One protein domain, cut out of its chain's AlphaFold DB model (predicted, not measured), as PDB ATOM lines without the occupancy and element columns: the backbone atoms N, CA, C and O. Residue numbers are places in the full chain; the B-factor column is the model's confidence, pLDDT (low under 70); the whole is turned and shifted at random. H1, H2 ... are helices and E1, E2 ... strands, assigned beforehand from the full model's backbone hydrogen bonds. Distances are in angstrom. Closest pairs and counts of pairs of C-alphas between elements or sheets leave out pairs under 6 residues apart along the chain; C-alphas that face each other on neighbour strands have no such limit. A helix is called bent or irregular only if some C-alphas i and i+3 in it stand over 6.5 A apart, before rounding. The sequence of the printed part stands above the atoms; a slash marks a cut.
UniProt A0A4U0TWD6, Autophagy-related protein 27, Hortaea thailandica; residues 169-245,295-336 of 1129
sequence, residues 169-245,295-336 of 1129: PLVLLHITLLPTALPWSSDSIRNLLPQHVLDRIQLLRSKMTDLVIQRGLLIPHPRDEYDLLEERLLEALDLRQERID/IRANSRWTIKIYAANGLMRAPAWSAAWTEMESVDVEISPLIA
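What this domain is: This is residues 169 to 245 and 295 to 336 of the 1129 residues of the protein "Autophagy-related protein 27" of Hortaea thailandica (UniProt A0A4U0TWD6). A strongly twisted sheet of five strands curls round helix H4, which packs in its hollow, while H5 meets the first end of H4 at nearly a right angle. H2 packs near the last residues of E5, H3 grazes the sheet along E1, and H1 lies far out beyond H2, where residues 183 to 188 stick out. The printed part has 119 residues with five named helices and five named strands, in the order E1 H1 H2 H3 E2 H4 E3 E4 H5 E5. The mixed sheet has the order E2 E1 E5 E3 E4. The class is mixed, helices and strands; the whole is compact, with a radius of gyration of the C-alphas of 15.0 A and spans of 48 by 37 by 29 A.

Where its parts are: In the sheet, E5, residues 326 to 333, is 23.1 A long and ends at C-alpha 333 (29.088, 24.961, 31.597). E1, residues 172 to 178, begins at C-alpha 172 (46.906, 43.893, 29.275) and is 19.0 A long; E3, residues 301 to 307, is 19.8 A long. E2 is residues 217 to 220 and E4 residues 310 to 312. H2, residues 195 to 207, is 18.5 A long, H4, residues 226 to 236, 15.5 A, and H5, residues 314 to 323, 15.1 A. H1 is residues 186 to 192 and H3 residues 210 to 215.

How they stand to each other: E1 and E5 are parallel, with N 329 and O 176 2.8 A apart. E2 is antiparallel to E1, with N 173 and O 219 at 2.8 A. E5 and E3 are antiparallel, with N 304 and O 330 at 2.9 A. E3 and E4 form a hairpin, with N 312 and O 305 at 2.8 A. H2 and H4 are on one face of the sheet, in two layers, a sheet with helices on one face. The closest C-alphas of E2 and H4 are those of Ile 219 and Arg 232, 6.9 A apart; those of H2 and E5 are Arg 200 and Pro 333, 6.4 A. H3 only grazes the sheet; C-alphas 213 and 177, the closest of H3 and E1, are 5.2 A apart. H5 only grazes it too, and touches H4, about perpendicular at 76 degrees, closest at the C-alphas of Tyr 226 and Ala 314, 5.3 A. H5 is irregular: C-alphas 319 and 322 are 7.9 A apart. E4, H5 and E5 make a split strand-helix-strand unit, two strands running the same way with E3 between them, and its crossover is right-handed. H1 is not on the sheet; it is close to but not clearly touching H2, at 7.3 A between the C-alphas of Arg 190 and Leu 198. Every O i to N i+4 pair is within hydrogen-bond range in H1, H3 and H4, against 8 of 9 in H2 and 4 of 6 in H5.

The domain as a whole: The C-alphas farthest apart, of Pro 169 and Asn 191, are 49.9 A from each other. Residues 246 to 294 are not printed, and C-alphas 245 and 295 are 17.8 A apart across this cut. Of the links that are printed whole, none is long. The mean pLDDT of the printed part is 80.9; residues 169 to 170, 240 to 245, 295 to 299 and 308 to 309 are under 70.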
ATOM      1  N   PRO A 169      52.514  48.863  22.507       43.28
ATOM      2  CA  PRO A 169      52.829  48.251  23.791       43.28
ATOM      3  C   PRO A 169      51.652  47.370  24.229       43.28
ATOM      4  O   PRO A 169      50.495  47.671  23.920       43.28
ATOM      5  N   LEU A 170      51.953  46.267  24.914       53.44
ATOM      6  CA  LEU A 170      50.946  45.309  25.363       53.44
ATOM      7  C   LEU A 170      50.082  45.936  26.462       53.44
ATOM      8  O   LEU A 170      50.405  45.840  27.641       53.44
ATOM      9  N   VAL A 171      48.970  46.553  26.060       70.56
ATOM     10  CA  VAL A 171      47.837  46.775  26.961       70.56
ATOM     11  C   VAL A 171      47.348  45.388  27.372       70.56
ATOM     12  O   VAL A 171      46.944  44.587  26.522       70.56
ATOM     13  N   LEU A 172      47.466  45.088  28.660       85.12
ATOM     14  CA  LEU A 172      46.906  43.893  29.275       85.12
ATOM     15  C   LEU A 172      45.539  44.251  29.852       85.12
ATOM     16  O   LEU A 172      45.352  45.357  30.351       85.12
ATOM     17  N   LEU A 173      44.605  43.314  29.765       89.31
ATOM     18  CA  LEU A 173      43.313  43.371  30.428       89.31
ATOM     19  C   LEU A 173      43.369  42.425  31.627       89.31
ATOM     20  O   LEU A 173      43.718  41.249  31.460       89.31
ATOM     21  N   HIS A 174      43.045  42.929  32.815       91.44
ATOM     22  CA  HIS A 174      42.871  42.096  34.001       91.44
ATOM     23  C   HIS A 174      41.458  41.503  34.028       91.44
ATOM     24  O   HIS A 174      40.486  42.177  33.694       91.44
ATOM     25  N   ILE A 175      41.348  40.222  34.369       92.56
ATOM     26  CA  ILE A 175      40.078  39.503  34.441       92.56
ATOM     27  C   ILE A 175      39.955  38.830  35.804       92.56
ATOM     28  O   ILE A 175      40.655  37.851  36.078       92.56
ATOM     29  N   THR A 176      39.032  39.305  36.636       92.38
ATOM     30  CA  THR A 176      38.627  38.610  37.864       92.38
ATOM     31  C   THR A 176      37.733  37.431  37.493       92.38
ATOM     32  O   THR A 176      36.783  37.591  36.725       92.38
ATOM     33  N   LEU A 177      37.990  36.240  38.038       91.19
ATOM     34  CA  LEU A 177      37.097  35.094  37.853       91.19
ATOM     35  C   LEU A 177      36.132  34.976  39.030       91.19
ATOM     36  O   LEU A 177      36.551  34.758  40.165       91.19
ATOM     37  N   LEU A 178      34.834  35.074  38.749       89.75
ATOM     38  CA  LEU A 178      33.788  34.900  39.752       89.75
ATOM     39  C   LEU A 178      33.565  33.398  40.037       89.75
ATOM     40  O   LEU A 178      33.420  32.620  39.086       89.75
ATOM     41  N   PRO A 179      33.511  32.964  41.315       81.06
ATOM     42  CA  PRO A 179      33.255  31.570  41.672       81.06
ATOM     43  C   PRO A 179      31.932  31.039  41.108       81.06
ATOM     44  O   PRO A 179      30.893  31.695  41.165       81.06
ATOM     45  N   THR A 180      31.949  29.808  40.594       74.56
ATOM     46  CA  THR A 180      30.820  29.225  39.854       74.56
ATOM     47  C   THR A 180      29.740  28.664  40.787       74.56
ATOM     48  O   THR A 180      29.616  27.447  40.962       74.56
ATOM     49  N   ALA A 181      28.958  29.548  41.404       72.62
ATOM     50  CA  ALA A 181      27.828  29.179  42.254       72.62
ATOM     51  C   ALA A 181      26.674  28.580  41.422       72.62
ATOM     52  O   ALA A 181      25.890  29.297  40.801       72.62
ATOM     53  N   LEU A 182      26.565  27.247  41.401       81.94
ATOM     54  CA  LEU A 182      25.415  26.543  40.822       81.94
ATOM     55  C   LEU A 182      24.272  26.486  41.859       81.94
ATOM     56  O   LEU A 182      24.507  25.988  42.959       81.94
ATOM     57  N   PRO A 183      23.043  26.939  41.542       80.50
ATOM     58  CA  PRO A 183      21.953  27.105  42.515       80.50
ATOM     59  C   PRO A 183      21.170  25.806  42.803       80.50
ATOM     60  O   PRO A 183      19.967  25.847  43.057       80.50
ATOM     61  N   TRP A 184      21.822  24.642  42.717       85.75
ATOM     62  CA  TRP A 184      21.183  23.326  42.840       85.75
ATOM     63  C   TRP A 184      21.979  22.407  43.772       85.75
ATOM     64  O   TRP A 184      23.209  22.465  43.812       85.75
ATOM     65  N   SER A 185      21.279  21.528  44.498       83.56
ATOM     66  CA  SER A 185      21.887  20.575  45.433       83.56
ATOM     67  C   SER A 185      22.893  19.647  44.729       83.56
ATOM     68  O   SER A 185      22.711  19.261  43.570       83.56
ATOM     69  N   SER A 186      23.990  19.286  45.415       81.81
ATOM     70  CA  SER A 186      25.093  18.530  44.787       81.81
ATOM     71  C   SER A 186      24.648  17.150  44.281       81.81
ATOM     72  O   SER A 186      25.145  16.658  43.265       81.81
ATOM     73  N   ASP A 187      23.648  16.569  44.942       83.69
ATOM     74  CA  ASP A 187      23.009  15.318  44.556       83.69
ATOM     75  C   ASP A 187      22.076  15.497  43.356       83.69
ATOM     76  O   ASP A 187      22.112  14.674  42.443       83.69
ATOM     77  N   SER A 188      21.313  16.593  43.273       83.06
ATOM     78  CA  SER A 188      20.541  16.926  42.065       83.06
ATOM     79  C   SER A 188      21.455  17.112  40.853       83.06
ATOM     80  O   SER A 188      21.190  16.547  39.793       83.06
ATOM     81  N   ILE A 189      22.586  17.805  41.025       84.50
ATOM     82  CA  ILE A 189      23.633  17.943  40.002       84.50
ATOM     83  C   ILE A 189      24.126  16.561  39.545       84.50
ATOM     84  O   ILE A 189      24.082  16.270  38.352       84.50
ATOM     85  N   ARG A 190      24.547  15.686  40.469       84.56
ATOM     86  CA  ARG A 190      25.087  14.347  40.145       84.56
ATOM     87  C   ARG A 190      24.064  13.397  39.514       84.56
ATOM     88  O   ARG A 190      24.454  12.576  38.688       84.56
ATOM     89  N   ASN A 191      22.792  13.484  39.908       83.81
ATOM     90  CA  ASN A 191      21.750  12.538  39.498       83.81
ATOM     91  C   ASN A 191      20.973  12.970  38.242       83.81
ATOM     92  O   ASN A 191      20.466  12.102  37.532       83.81
ATOM     93  N   LEU A 192      20.858  14.276  37.960       82.62
ATOM     94  CA  LEU A 192      20.045  14.791  36.846       82.62
ATOM     95  C   LEU A 192      20.860  15.254  35.631       82.62
ATOM     96  O   LEU A 192      20.320  15.262  34.525       82.62
ATOM     97  N   LEU A 193      22.139  15.622  35.788       85.06
ATOM     98  CA  LEU A 193      22.963  16.059  34.656       85.06
ATOM     99  C   LEU A 193      23.624  14.883  33.916       85.06
ATOM    100  O   LEU A 193      24.177  13.977  34.543       85.06
ATOM    101  N   PRO A 194      23.674  14.915  32.571       84.38
ATOM    102  CA  PRO A 194      24.467  13.965  31.800       84.38
ATOM    103  C   PRO A 194      25.960  14.017  32.164       84.38
ATOM    104  O   PRO A 194      26.525  15.096  32.339       84.38
ATOM    105  N   GLN A 195      26.630  12.858  32.164       79.38
ATOM    106  CA  GLN A 195      28.053  12.718  32.535       79.38
ATOM    107  C   GLN A 195      28.971  13.723  31.811       79.38
ATOM    108  O   GLN A 195      29.728  14.433  32.456       79.38
ATOM    109  N   HIS A 196      28.787  13.927  30.501       76.38
ATOM    110  CA  HIS A 196      29.566  14.894  29.706       76.38
ATOM    111  C   HIS A 196      29.368  16.388  30.089       76.38
ATOM    112  O   HIS A 196      30.006  17.277  29.511       76.38
ATOM    113  N   VAL A 197      28.441  16.698  31.001       83.88
ATOM    114  CA  VAL A 197      28.299  18.007  31.664       83.88
ATOM    115  C   VAL A 197      29.040  17.999  33.004       83.88
ATOM    116  O   VAL A 197      29.747  18.958  33.303       83.88
ATOM    117  N   LEU A 198      28.947  16.908  33.771       83.50
ATOM    118  CA  LEU A 198      29.707  16.702  35.011       83.50
ATOM    119  C   LEU A 198      31.222  16.730  34.751       83.50
ATOM    120  O   LEU A 198      31.938  17.442  35.450       83.50
ATOM    121  N   ASP A 199      31.688  16.076  33.683       82.62
ATOM    122  CA  ASP A 199      33.078  16.125  33.208       82.62
ATOM    123  C   ASP A 199      33.540  17.570  32.947       82.62
ATOM    124  O   ASP A 199      34.673  17.942  33.249       82.62
ATOM    125  N   ARG A 200      32.647  18.424  32.415       82.88
ATOM    126  CA  ARG A 200      32.922  19.851  32.174       82.88
ATOM    127  C   ARG A 200      32.933  20.666  33.468       82.88
ATOM    128  O   ARG A 200      33.782  21.536  33.605       82.88
ATOM    129  N   ILE A 201      32.052  20.375  34.425       84.56
ATOM    130  CA  ILE A 201      32.074  21.001  35.761       84.56
ATOM    131  C   ILE A 201      33.392  20.668  36.479       84.56
ATOM    132  O   ILE A 201      34.037  21.558  37.033       84.56
ATOM    133  N   GLN A 202      33.834  19.410  36.416       84.25
ATOM    134  CA  GLN A 202      35.106  18.968  36.993       84.25
ATOM    135  C   GLN A 202      36.315  19.589  36.276       84.25
ATOM    136  O   GLN A 202      37.237  20.054  36.942       84.25
ATOM    137  N   LEU A 203      36.298  19.663  34.940       86.00
ATOM    138  CA  LEU A 203      37.337  20.337  34.152       86.00
ATOM    139  C   LEU A 203      37.436  21.833  34.479       86.00
ATOM    140  O   LEU A 203      38.536  22.356  34.608       86.00
ATOM    141  N   LEU A 204      36.307  22.526  34.641       87.06
ATOM    142  CA  LEU A 204      36.312  23.940  35.013       87.06
ATOM    143  C   LEU A 204      36.884  24.137  36.421       87.06
ATOM    144  O   LEU A 204      37.779  24.957  36.606       87.06
ATOM    145  N   ARG A 205      36.452  23.318  37.390       84.81
ATOM    146  CA  ARG A 205      36.967  23.341  38.769       84.81
ATOM    147  C   ARG A 205      38.454  22.969  38.870       84.81
ATOM    148  O   ARG A 205      39.118  23.426  39.789       84.81
ATOM    149  N   SER A 206      39.001  22.178  37.941       83.62
ATOM    150  CA  SER A 206      40.442  21.876  37.907       83.62
ATOM    151  C   SER A 206      41.299  22.979  37.269       83.62
ATOM    152  O   SER A 206      42.524  22.940  37.388       83.62
ATOM    153  N   LYS A 207      40.674  23.971  36.616       84.12
ATOM    154  CA  LYS A 207      41.342  25.128  35.993       84.12
ATOM    155  C   LYS A 207      41.146  26.427  36.771       84.12
ATOM    156  O   LYS A 207      42.090  27.199  36.907       84.12
ATOM    157  N   MET A 208      39.968  26.627  37.359       83.62
ATOM    158  CA  MET A 208      39.719  27.644  38.383       83.62
ATOM    159  C   MET A 208      40.279  27.182  39.734       83.62
ATOM    160  O   MET A 208      39.533  26.786  40.626       83.62
ATOM    161  N   THR A 209      41.605  27.204  39.877       81.56
ATOM    162  CA  THR A 209      42.249  27.043  41.189       81.56
ATOM    163  C   THR A 209      42.166  28.348  41.980       81.56
ATOM    164  O   THR A 209      42.126  29.432  41.392       81.56
ATOM    165  N   ASP A 210      42.189  28.261  43.311       79.38
ATOM    166  CA  ASP A 210      42.058  29.424  44.205       79.38
ATOM    167  C   ASP A 210      43.087  30.530  43.883       79.38
ATOM    168  O   ASP A 210      42.755  31.712  43.917       79.38
ATOM    169  N   LEU A 211      44.297  30.162  43.438       78.56
ATOM    170  CA  LEU A 211      45.338  31.104  42.998       78.56
ATOM    171  C   LEU A 211      44.953  31.921  41.752       78.56
ATOM    172  O   LEU A 211      45.377  33.071  41.629       78.56
ATOM    173  N   VAL A 212      44.190  31.335  40.822       85.12
ATOM    174  CA  VAL A 212      43.706  32.006  39.600       85.12
ATOM    175  C   VAL A 212      42.485  32.871  39.915       85.12
ATOM    176  O   VAL A 212      42.345  33.952  39.352       85.12
ATOM    177  N   ILE A 213      41.637  32.443  40.856       85.56
ATOM    178  CA  ILE A 213      40.510  33.245  41.357       85.56
ATOM    179  C   ILE A 213      41.030  34.489  42.099       85.56
ATOM    180  O   ILE A 213      40.603  35.599  41.798       85.56
ATOM    181  N   GLN A 214      41.999  34.327  43.009       82.31
ATOM    182  CA  GLN A 214      42.569  35.422  43.807       82.31
ATOM    183  C   GLN A 214      43.388  36.433  42.991       82.31
ATOM    184  O   GLN A 214      43.341  37.627  43.277       82.31
ATOM    185  N   ARG A 215      44.180  35.979  42.007       83.38
ATOM    186  CA  ARG A 215      45.037  36.871  41.198       83.38
ATOM    187  C   ARG A 215      44.358  37.395  39.933       83.38
ATOM    188  O   ARG A 215      44.797  38.410  39.392       83.38
ATOM    189  N   GLY A 216      43.312  36.721  39.461       85.56
ATOM    190  CA  GLY A 216      42.745  36.932  38.135       85.56
ATOM    191  C   GLY A 216      43.674  36.476  37.003       85.56
ATOM    192  O   GLY A 216      44.796  36.005  37.215       85.56
ATOM    193  N   LEU A 217      43.196  36.627  35.771       90.06
ATOM    194  CA  LEU A 217      43.950  36.376  34.543       90.06
ATOM    195  C   LEU A 217      44.410  37.701  33.929       90.06
ATOM    196  O   LEU A 217      43.665  38.676  33.908       90.06
ATOM    197  N   LEU A 218      45.615  37.721  33.359       90.81
ATOM    198  CA  LEU A 218      46.098  38.822  32.525       90.81
ATOM    199  C   LEU A 218      46.130  38.361  31.068       90.81
ATOM    200  O   LEU A 218      46.995  37.572  30.688       90.81
ATOM    201  N   ILE A 219      45.201  38.858  30.250       89.62
ATOM    202  CA  ILE A 219      45.174  38.578  28.806       89.62
ATOM    203  C   ILE A 219      45.629  39.810  28.009       89.62
ATOM    204  O   ILE A 219      45.440  40.940  28.462       89.62
ATOM    205  N   PRO A 220      46.197  39.661  26.798       87.81
ATOM    206  CA  PRO A 220      46.382  40.804  25.908       87.81
ATOM    207  C   PRO A 220      45.019  41.412  25.548       87.81
ATOM    208  O   PRO A 220      44.070  40.681  25.247       87.81
ATOM    209  N   HIS A 221      44.924  42.743  25.536       87.56
ATOM    210  CA  HIS A 221      43.655  43.446  25.350       87.56
ATOM    211  C   HIS A 221      42.989  43.102  23.990       87.56
ATOM    212  O   HIS A 221      43.658  43.171  22.947       87.56
ATOM    213  N   PRO A 222      41.698  42.711  23.952       85.38
ATOM    214  CA  PRO A 222      41.023  42.228  22.737       85.38
ATOM    215  C   PRO A 222      40.455  43.338  21.836       85.38
ATOM    216  O   PRO A 222      40.101  43.055  20.697       85.38
ATOM    217  N   ARG A 223      40.452  44.601  22.294       87.06
ATOM    218  CA  ARG A 223      39.828  45.766  21.619       87.06
ATOM    219  C   ARG A 223      38.312  45.591  21.505       87.06
ATOM    220  O   ARG A 223      37.733  44.969  22.382       87.06
ATOM    221  N   ASP A 224      37.674  46.130  20.471       85.69
ATOM    222  CA  ASP A 224      36.240  46.021  20.184       85.69
ATOM    223  C   ASP A 224      35.755  44.586  19.911       85.69
ATOM    224  O   ASP A 224      34.557  44.312  20.030       85.69
ATOM    225  N   GLU A 225      36.660  43.655  19.599       85.31
ATOM    226  CA  GLU A 225      36.350  42.250  19.315       85.31
ATOM    227  C   GLU A 225      35.935  41.480  20.588       85.31
ATOM    228  O   GLU A 225      36.731  40.775  21.209       85.31
ATOM    229  N   TYR A 226      34.656  41.571  20.966       85.38
ATOM    230  CA  TYR A 226      34.070  40.801  22.077       85.38
ATOM    231  C   TYR A 226      34.270  39.279  21.915       85.38
ATOM    232  O   TYR A 226      34.606  38.592  22.876       85.38
ATOM    233  N   ASP A 227      34.157  38.745  20.696       83.62
ATOM    234  CA  ASP A 227      34.412  37.319  20.444       83.62
ATOM    235  C   ASP A 227      35.871  36.937  20.776       83.62
ATOM    236  O   ASP A 227      36.139  35.842  21.267       83.62
ATOM    237  N   LEU A 228      36.828  37.851  20.560       83.81
ATOM    238  CA  LEU A 228      38.249  37.645  20.856       83.81
ATOM    239  C   LEU A 228      38.548  37.694  22.364       83.81
ATOM    240  O   LEU A 228      39.502  37.048  22.803       83.81
ATOM    241  N   LEU A 229      37.736  38.410  23.154       86.94
ATOM    242  CA  LEU A 229      37.745  38.339  24.619       86.94
ATOM    243  C   LEU A 229      37.354  36.927  25.083       86.94
ATOM    244  O   LEU A 229      38.110  36.300  25.824       86.94
ATOM    245  N   GLU A 230      36.236  36.390  24.581       85.06
ATOM    246  CA  GLU A 230      35.792  35.025  24.896       85.06
ATOM    247  C   GLU A 230      36.794  33.953  24.421       85.06
ATOM    248  O   GLU A 230      37.089  33.016  25.167       85.06
ATOM    249  N   GLU A 231      37.374  34.084  23.217       80.81
ATOM    250  CA  GLU A 231      38.380  33.125  22.732       80.81
ATOM    251  C   GLU A 231      39.638  33.121  23.618       80.81
ATOM    252  O   GLU A 231      40.082  32.043  24.017       80.81
ATOM    253  N   ARG A 232      40.186  34.301  23.955       83.94
ATOM    254  CA  ARG A 232      41.406  34.435  24.775       83.94
ATOM    255  C   ARG A 232      41.206  33.982  26.215       83.94
ATOM    256  O   ARG A 232      42.119  33.404  26.793       83.94
ATOM    257  N   LEU A 233      40.026  34.214  26.786       88.31
ATOM    258  CA  LEU A 233      39.680  33.753  28.128       88.31
ATOM    259  C   LEU A 233      39.647  32.218  28.217       88.31
ATOM    260  O   LEU A 233      40.196  31.636  29.151       88.31
ATOM    261  N   LEU A 234      39.036  31.554  27.231       86.44
ATOM    262  CA  LEU A 234      38.988  30.089  27.181       86.44
ATOM    263  C   LEU A 234      40.349  29.457  26.841       86.44
ATOM    264  O   LEU A 234      40.606  28.331  27.262       86.44
ATOM    265  N   GLU A 235      41.203  30.164  26.096       82.25
ATOM    266  CA  GLU A 235      42.590  29.770  25.807       82.25
ATOM    267  C   GLU A 235      43.475  29.903  27.063       82.25
ATOM    268  O   GLU A 235      44.153  28.950  27.432       82.25
ATOM    269  N   ALA A 236      43.379  31.014  27.804       84.44
ATOM    270  CA  ALA A 236      44.134  31.258  29.043       84.44
ATOM    271  C   ALA A 236      43.801  30.299  30.210       84.44
ATOM    272  O   ALA A 236      44.556  30.228  31.177       84.44
ATOM    273  N   LEU A 237      42.685  29.565  30.124       85.19
ATOM    274  CA  LEU A 237      42.263  28.550  31.100       85.19
ATOM    275  C   LEU A 237      42.410  27.102  30.589       85.19
ATOM    276  O   LEU A 237      41.928  26.179  31.243       85.19
ATOM    277  N   ASP A 238      43.014  26.876  29.415       79.75
ATOM    278  CA  ASP A 238      43.041  25.583  28.696       79.75
ATOM    279  C   ASP A 238      41.644  24.945  28.460       79.75
ATOM    280  O   ASP A 238      41.524  23.755  28.154       79.75
ATOM    281  N   LEU A 239      40.551  25.709  28.590       78.75
ATOM    282  CA  LEU A 239      39.168  25.237  28.388       78.75
ATOM    283  C   LEU A 239      38.813  25.081  26.900       78.75
ATOM    284  O   LEU A 239      37.745  24.563  26.543       78.75
ATOM    285  N   ARG A 240      39.719  25.542  26.037       68.56
ATOM    286  CA  ARG A 240      39.712  25.449  24.584       68.56
ATOM    287  C   ARG A 240      41.137  25.160  24.111       68.56
ATOM    288  O   ARG A 240      42.084  25.754  24.606       68.56
ATOM    289  N   GLN A 241      41.277  24.266  23.135       56.88
ATOM    290  CA  GLN A 241      42.580  23.941  22.556       56.88
ATOM    291  C   GLN A 241      43.080  25.085  21.656       56.88
ATOM    292  O   GLN A 241      42.290  25.654  20.893       56.88
ATOM    293  N   GLU A 242      44.378  25.386  21.765       55.44
ATOM    294  CA  GLU A 242      45.101  26.424  21.016       55.44
ATOM    295  C   GLU A 242      44.772  26.388  19.513       55.44
ATOM    296  O   GLU A 242      44.646  25.322  18.902       55.44
ATOM    297  N   ARG A 243      44.657  27.563  18.875       60.38
ATOM    298  CA  ARG A 243      44.343  27.643  17.429       60.38
ATOM    299  C   ARG A 243      45.483  27.121  16.538       60.38
ATOM    300  O   ARG A 243      45.266  26.877  15.349       60.38
ATOM    301  N   ILE A 244      46.684  26.980  17.097       59.09
ATOM    302  CA  ILE A 244      47.869  26.399  16.466       59.09
ATOM    303  C   ILE A 244      48.293  25.212  17.331       59.09
ATOM    304  O   ILE A 244      48.653  25.402  18.484       59.09
ATOM    305  N   ASP A 245      48.247  23.994  16.789       52.41
ATOM    306  CA  ASP A 245      48.730  22.810  17.513       52.41
ATOM    307  C   ASP A 245      50.260  22.872  17.707       52.41
ATOM    308  O   ASP A 245      50.953  23.578  16.971       52.41
ATOM    309  N   ILE A 295      31.675  19.852  16.231       42.34
ATOM    310  CA  ILE A 295      31.065  20.715  17.280       42.34
ATOM    311  C   ILE A 295      31.803  22.060  17.455       42.34
ATOM    312  O   ILE A 295      33.025  22.135  17.364       42.34
ATOM    313  N   ARG A 296      31.035  23.144  17.665       42.97
ATOM    314  CA  ARG A 296      31.534  24.513  17.902       42.97
ATOM    315  C   ARG A 296      32.403  24.562  19.167       42.97
ATOM    316  O   ARG A 296      32.030  23.995  20.191       42.97
ATOM    317  N   ALA A 297      33.501  25.320  19.126       44.66
ATOM    318  CA  ALA A 297      34.297  25.604  20.323       44.66
ATOM    319  C   ALA A 297      33.492  26.423  21.352       44.66
ATOM    320  O   ALA A 297      33.428  26.051  22.520       44.66
ATOM    321  N   ASN A 298      32.786  27.465  20.894       48.75
ATOM    322  CA  ASN A 298      32.001  28.372  21.740       48.75
ATOM    323  C   ASN A 298      30.561  27.880  22.026       48.75
ATOM    324  O   ASN A 298      29.614  28.656  22.038       48.75
ATOM    325  N   SER A 299      30.354  26.563  22.170       57.38
ATOM    326  CA  SER A 299      29.056  25.982  22.579       57.38
ATOM    327  C   SER A 299      29.204  24.914  23.669       57.38
ATOM    328  O   SER A 299      28.492  23.908  23.677       57.38
ATOM    329  N   ARG A 300      30.192  25.092  24.549       72.50
ATOM    330  CA  ARG A 300      30.456  24.223  25.712       72.50
ATOM    331  C   ARG A 300      30.383  24.967  27.043       72.50
ATOM    332  O   ARG A 300      30.167  24.320  28.070       72.50
ATOM    333  N   TRP A 301      30.521  26.286  26.990       83.12
ATOM    334  CA  TRP A 301      30.579  27.213  28.109       83.12
ATOM    335  C   TRP A 301      29.611  28.369  27.848       83.12
ATOM    336  O   TRP A 301      29.346  28.698  26.692       83.12
ATOM    337  N   THR A 302      29.114  28.965  28.921       85.00
ATOM    338  CA  THR A 302      28.367  30.219  28.946       85.00
ATOM    339  C   THR A 302      29.236  31.213  29.702       85.00
ATOM    340  O   THR A 302      29.568  30.976  30.863       85.00
ATOM    341  N   ILE A 303      29.639  32.294  29.042       87.31
ATOM    342  CA  ILE A 303      30.482  33.341  29.625       87.31
ATOM    343  C   ILE A 303      29.589  34.552  29.908       87.31
ATOM    344  O   ILE A 303      28.755  34.920  29.078       87.31
ATOM    345  N   LYS A 304      29.737  35.159  31.086       89.25
ATOM    346  CA  LYS A 304      29.076  36.412  31.466       89.25
ATOM    347  C   LYS A 304      30.134  37.398  31.939       89.25
ATOM    348  O   LYS A 304      30.810  37.138  32.931       89.25
ATOM    349  N   ILE A 305      30.266  38.512  31.231       91.06
ATOM    350  CA  ILE A 305      31.246  39.563  31.518       91.06
ATOM    351  C   ILE A 305      30.529  40.726  32.211       91.06
ATOM    352  O   ILE A 305      29.472  41.163  31.757       91.06
ATOM    353  N   TYR A 306      31.091  41.219  33.306       90.88
ATOM    354  CA  TYR A 306      30.509  42.218  34.194       90.88
ATOM    355  C   TYR A 306      31.464  43.398  34.383       90.88
ATOM    356  O   TYR A 306      32.665  43.225  34.572       90.88
ATOM    357  N   ALA A 307      30.907  44.604  34.377       85.12
ATOM    358  CA  ALA A 307      31.592  45.819  34.811       85.12
ATOM    359  C   ALA A 307      30.657  46.629  35.721       85.12
ATOM    360  O   ALA A 307      29.534  46.203  35.995       85.12
ATOM    361  N   ALA A 308      31.080  47.823  36.145       65.62
ATOM    362  CA  ALA A 308      30.425  48.657  37.165       65.62
ATOM    363  C   ALA A 308      28.933  49.028  36.943       65.62
ATOM    364  O   ALA A 308      28.331  49.635  37.820       65.62
ATOM    365  N   ASN A 309      28.325  48.673  35.804       62.09
ATOM    366  CA  ASN A 309      26.895  48.858  35.506       62.09
ATOM    367  C   ASN A 309      26.169  47.540  35.131       62.09
ATOM    368  O   ASN A 309      25.112  47.568  34.500       62.09
ATOM    369  N   GLY A 310      26.733  46.376  35.477       76.38
ATOM    370  CA  GLY A 310      26.133  45.054  35.265       76.38
ATOM    371  C   GLY A 310      26.668  44.277  34.051       76.38
ATOM    372  O   GLY A 310      27.805  44.460  33.617       76.38
ATOM    373  N   LEU A 311      25.842  43.355  33.536       87.00
ATOM    374  CA  LEU A 311      26.206  42.385  32.493       87.00
ATOM    375  C   LEU A 311      26.497  43.064  31.141       87.00
ATOM    376  O   LEU A 311      25.581  43.448  30.406       87.00
ATOM    377  N   MET A 312      27.773  43.130  30.770       85.88
ATOM    378  CA  MET A 312      28.215  43.589  29.460       85.88
ATOM    379  C   MET A 312      27.921  42.540  28.383       85.88
ATOM    380  O   MET A 312      28.218  41.356  28.517       85.88
ATOM    381  N   ARG A 313      27.369  43.003  27.259       86.25
ATOM    382  CA  ARG A 313      27.214  42.231  26.017       86.25
ATOM    383  C   ARG A 313      28.074  42.859  24.921       86.25
ATOM    384  O   ARG A 313      28.392  44.043  25.012       86.25
ATOM    385  N   ALA A 314      28.352  42.115  23.849       85.50
ATOM    386  CA  ALA A 314      29.140  42.561  22.691       85.50
ATOM    387  C   ALA A 314      28.987  44.047  22.268       85.50
ATOM    388  O   ALA A 314      30.015  44.715  22.156       85.50
ATOM    389  N   PRO A 315      27.777  44.629  22.089       84.19
ATOM    390  CA  PRO A 315      27.658  46.047  21.733       84.19
ATOM    391  C   PRO A 315      28.156  47.003  22.832       84.19
ATOM    392  O   PRO A 315      28.805  47.995  22.511       84.19
ATOM    393  N   ALA A 316      27.913  46.702  24.113       86.94
ATOM    394  CA  ALA A 316      28.420  47.505  25.230       86.94
ATOM    395  C   ALA A 316      29.952  47.415  25.333       86.94
ATOM    396  O   ALA A 316      30.615  48.430  25.524       86.94
ATOM    397  N   TRP A 317      30.517  46.223  25.113       88.69
ATOM    398  CA  TRP A 317      31.967  46.031  25.026       88.69
ATOM    399  C   TRP A 317      32.582  46.855  23.884       88.69
ATOM    400  O   TRP A 317      33.486  47.654  24.121       88.69
ATOM    401  N   SER A 318      32.019  46.774  22.672       85.19
ATOM    402  CA  SER A 318      32.494  47.538  21.505       85.19
ATOM    403  C   SER A 318      32.456  49.065  21.682       85.19
ATOM    404  O   SER A 318      33.190  49.773  20.996       85.19
ATOM    405  N   ALA A 319      31.642  49.570  22.617       85.44
ATOM    406  CA  ALA A 319      31.531  50.992  22.941       85.44
ATOM    407  C   ALA A 319      32.440  51.456  24.096       85.44
ATOM    408  O   ALA A 319      32.745  52.643  24.159       85.44
ATOM    409  N   ALA A 320      32.850  50.556  25.000       85.25
ATOM    410  CA  ALA A 320      33.541  50.904  26.250       85.25
ATOM    411  C   ALA A 320      34.992  50.392  26.354       85.25
ATOM    412  O   ALA A 320      35.736  50.859  27.211       85.25
ATOM    413  N   TRP A 321      35.420  49.460  25.494       85.69
ATOM    414  CA  TRP A 321      36.723  48.778  25.592       85.69
ATOM    415  C   TRP A 321      37.949  49.698  25.694       85.69
ATOM    416  O   TRP A 321      38.979  49.281  26.206       85.69
ATOM    417  N   THR A 322      37.877  50.935  25.193       83.38
ATOM    418  CA  THR A 322      38.990  51.900  25.251       83.38
ATOM    419  C   THR A 322      39.306  52.393  26.662       83.38
ATOM    420  O   THR A 322      40.363  52.986  26.857       83.38
ATOM    421  N   GLU A 323      38.399  52.172  27.614       81.88
ATOM    422  CA  GLU A 323      38.480  52.628  29.008       81.88
ATOM    423  C   GLU A 323      38.474  51.444  30.003       81.88
ATOM    424  O   GLU A 323      38.384  51.648  31.210       81.88
ATOM    425  N   MET A 324      38.567  50.197  29.510       81.12
ATOM    426  CA  MET A 324      38.497  48.973  30.322       81.12
ATOM    427  C   MET A 324      39.894  48.420  30.630       81.12
ATOM    428  O   MET A 324      40.537  47.816  29.773       81.12
ATOM    429  N   GLU A 325      40.346  48.595  31.873       85.75
ATOM    430  CA  GLU A 325      41.602  48.016  32.383       85.75
ATOM    431  C   GLU A 325      41.376  46.685  33.132       85.75
ATOM    432  O   GLU A 325      42.236  45.800  33.103       85.75
ATOM    433  N   SER A 326      40.191  46.503  33.728       88.75
ATOM    434  CA  SER A 326      39.752  45.274  34.402       88.75
ATOM    435  C   SER A 326      38.290  44.917  34.089       88.75
ATOM    436  O   SER A 326      37.494  45.783  33.718       88.75
ATOM    437  N   VAL A 327      37.934  43.631  34.208       90.81
ATOM    438  CA  VAL A 327      36.563  43.114  34.014       90.81
ATOM    439  C   VAL A 327      36.319  41.876  34.881       90.81
ATOM    440  O   VAL A 327      37.188  41.011  34.970       90.81
ATOM    441  N   ASP A 328      35.128  41.733  35.459       92.31
ATOM    442  CA  ASP A 328      34.759  40.550  36.247       92.31
ATOM    443  C   ASP A 328      34.018  39.536  35.365       92.31
ATOM    444  O   ASP A 328      33.175  39.914  34.549       92.31
ATOM    445  N   VAL A 329      34.316  38.237  35.485       91.25
ATOM    446  CA  VAL A 329      33.765  37.224  34.572       91.25
ATOM    447  C   VAL A 329      33.324  35.950  35.290       91.25
ATOM    448  O   VAL A 329      34.110  35.274  35.950       91.25
ATOM    449  N   GLU A 330      32.062  35.574  35.085       90.31
ATOM    450  CA  GLU A 330      31.520  34.263  35.448       90.31
ATOM    451  C   GLU A 330      31.580  33.334  34.225       90.31
ATOM    452  O   GLU A 330      31.086  33.668  33.144       90.31
ATOM    453  N   ILE A 331      32.151  32.140  34.398       89.25
ATOM    454  CA  ILE A 331      32.156  31.075  33.390       89.25
ATOM    455  C   ILE A 331      31.336  29.910  33.941       89.25
ATOM    456  O   ILE A 331      31.626  29.409  35.020       89.25
ATOM    457  N   SER A 332      30.340  29.436  33.201       87.00
ATOM    458  CA  SER A 332      29.551  28.249  33.561       87.00
ATOM    459  C   SER A 332      29.523  27.234  32.411       87.00
ATOM    460  O   SER A 332      29.731  27.597  31.253       87.00
ATOM    461  N   PRO A 333      29.312  25.931  32.668       85.75
ATOM    462  CA  PRO A 333      29.088  24.961  31.597       85.75
ATOM    463  C   PRO A 333      27.777  25.267  30.865       85.75
ATOM    464  O   PRO A 333      26.769  25.597  31.488       85.75
ATOM    465  N   LEU A 334      27.745  25.076  29.543       83.06
ATOM    466  CA  LEU A 334      26.479  25.114  28.811       83.06
ATOM    467  C   LEU A 334      25.652  23.863  29.157       83.06
ATOM    468  O   LEU A 334      25.958  22.760  28.681       83.06
ATOM    469  N   ILE A 335      24.639  24.063  30.004       83.69
ATOM    470  CA  ILE A 335      23.587  23.109  30.385       83.69
ATOM    471  C   ILE A 335      22.408  23.279  29.412       83.69
ATOM    472  O   ILE A 335      22.080  24.401  29.026       83.69
ATOM    473  N   ALA A 336      21.771  22.180  29.000       81.00
ATOM    474  CA  ALA A 336      20.584  22.233  28.147       81.00
ATOM    475  C   ALA A 336      19.363  22.754  28.925       81.00
ATOM    476  O   ALA A 336      19.192  22.436  30.098       81.00
TER     477      ALA A 336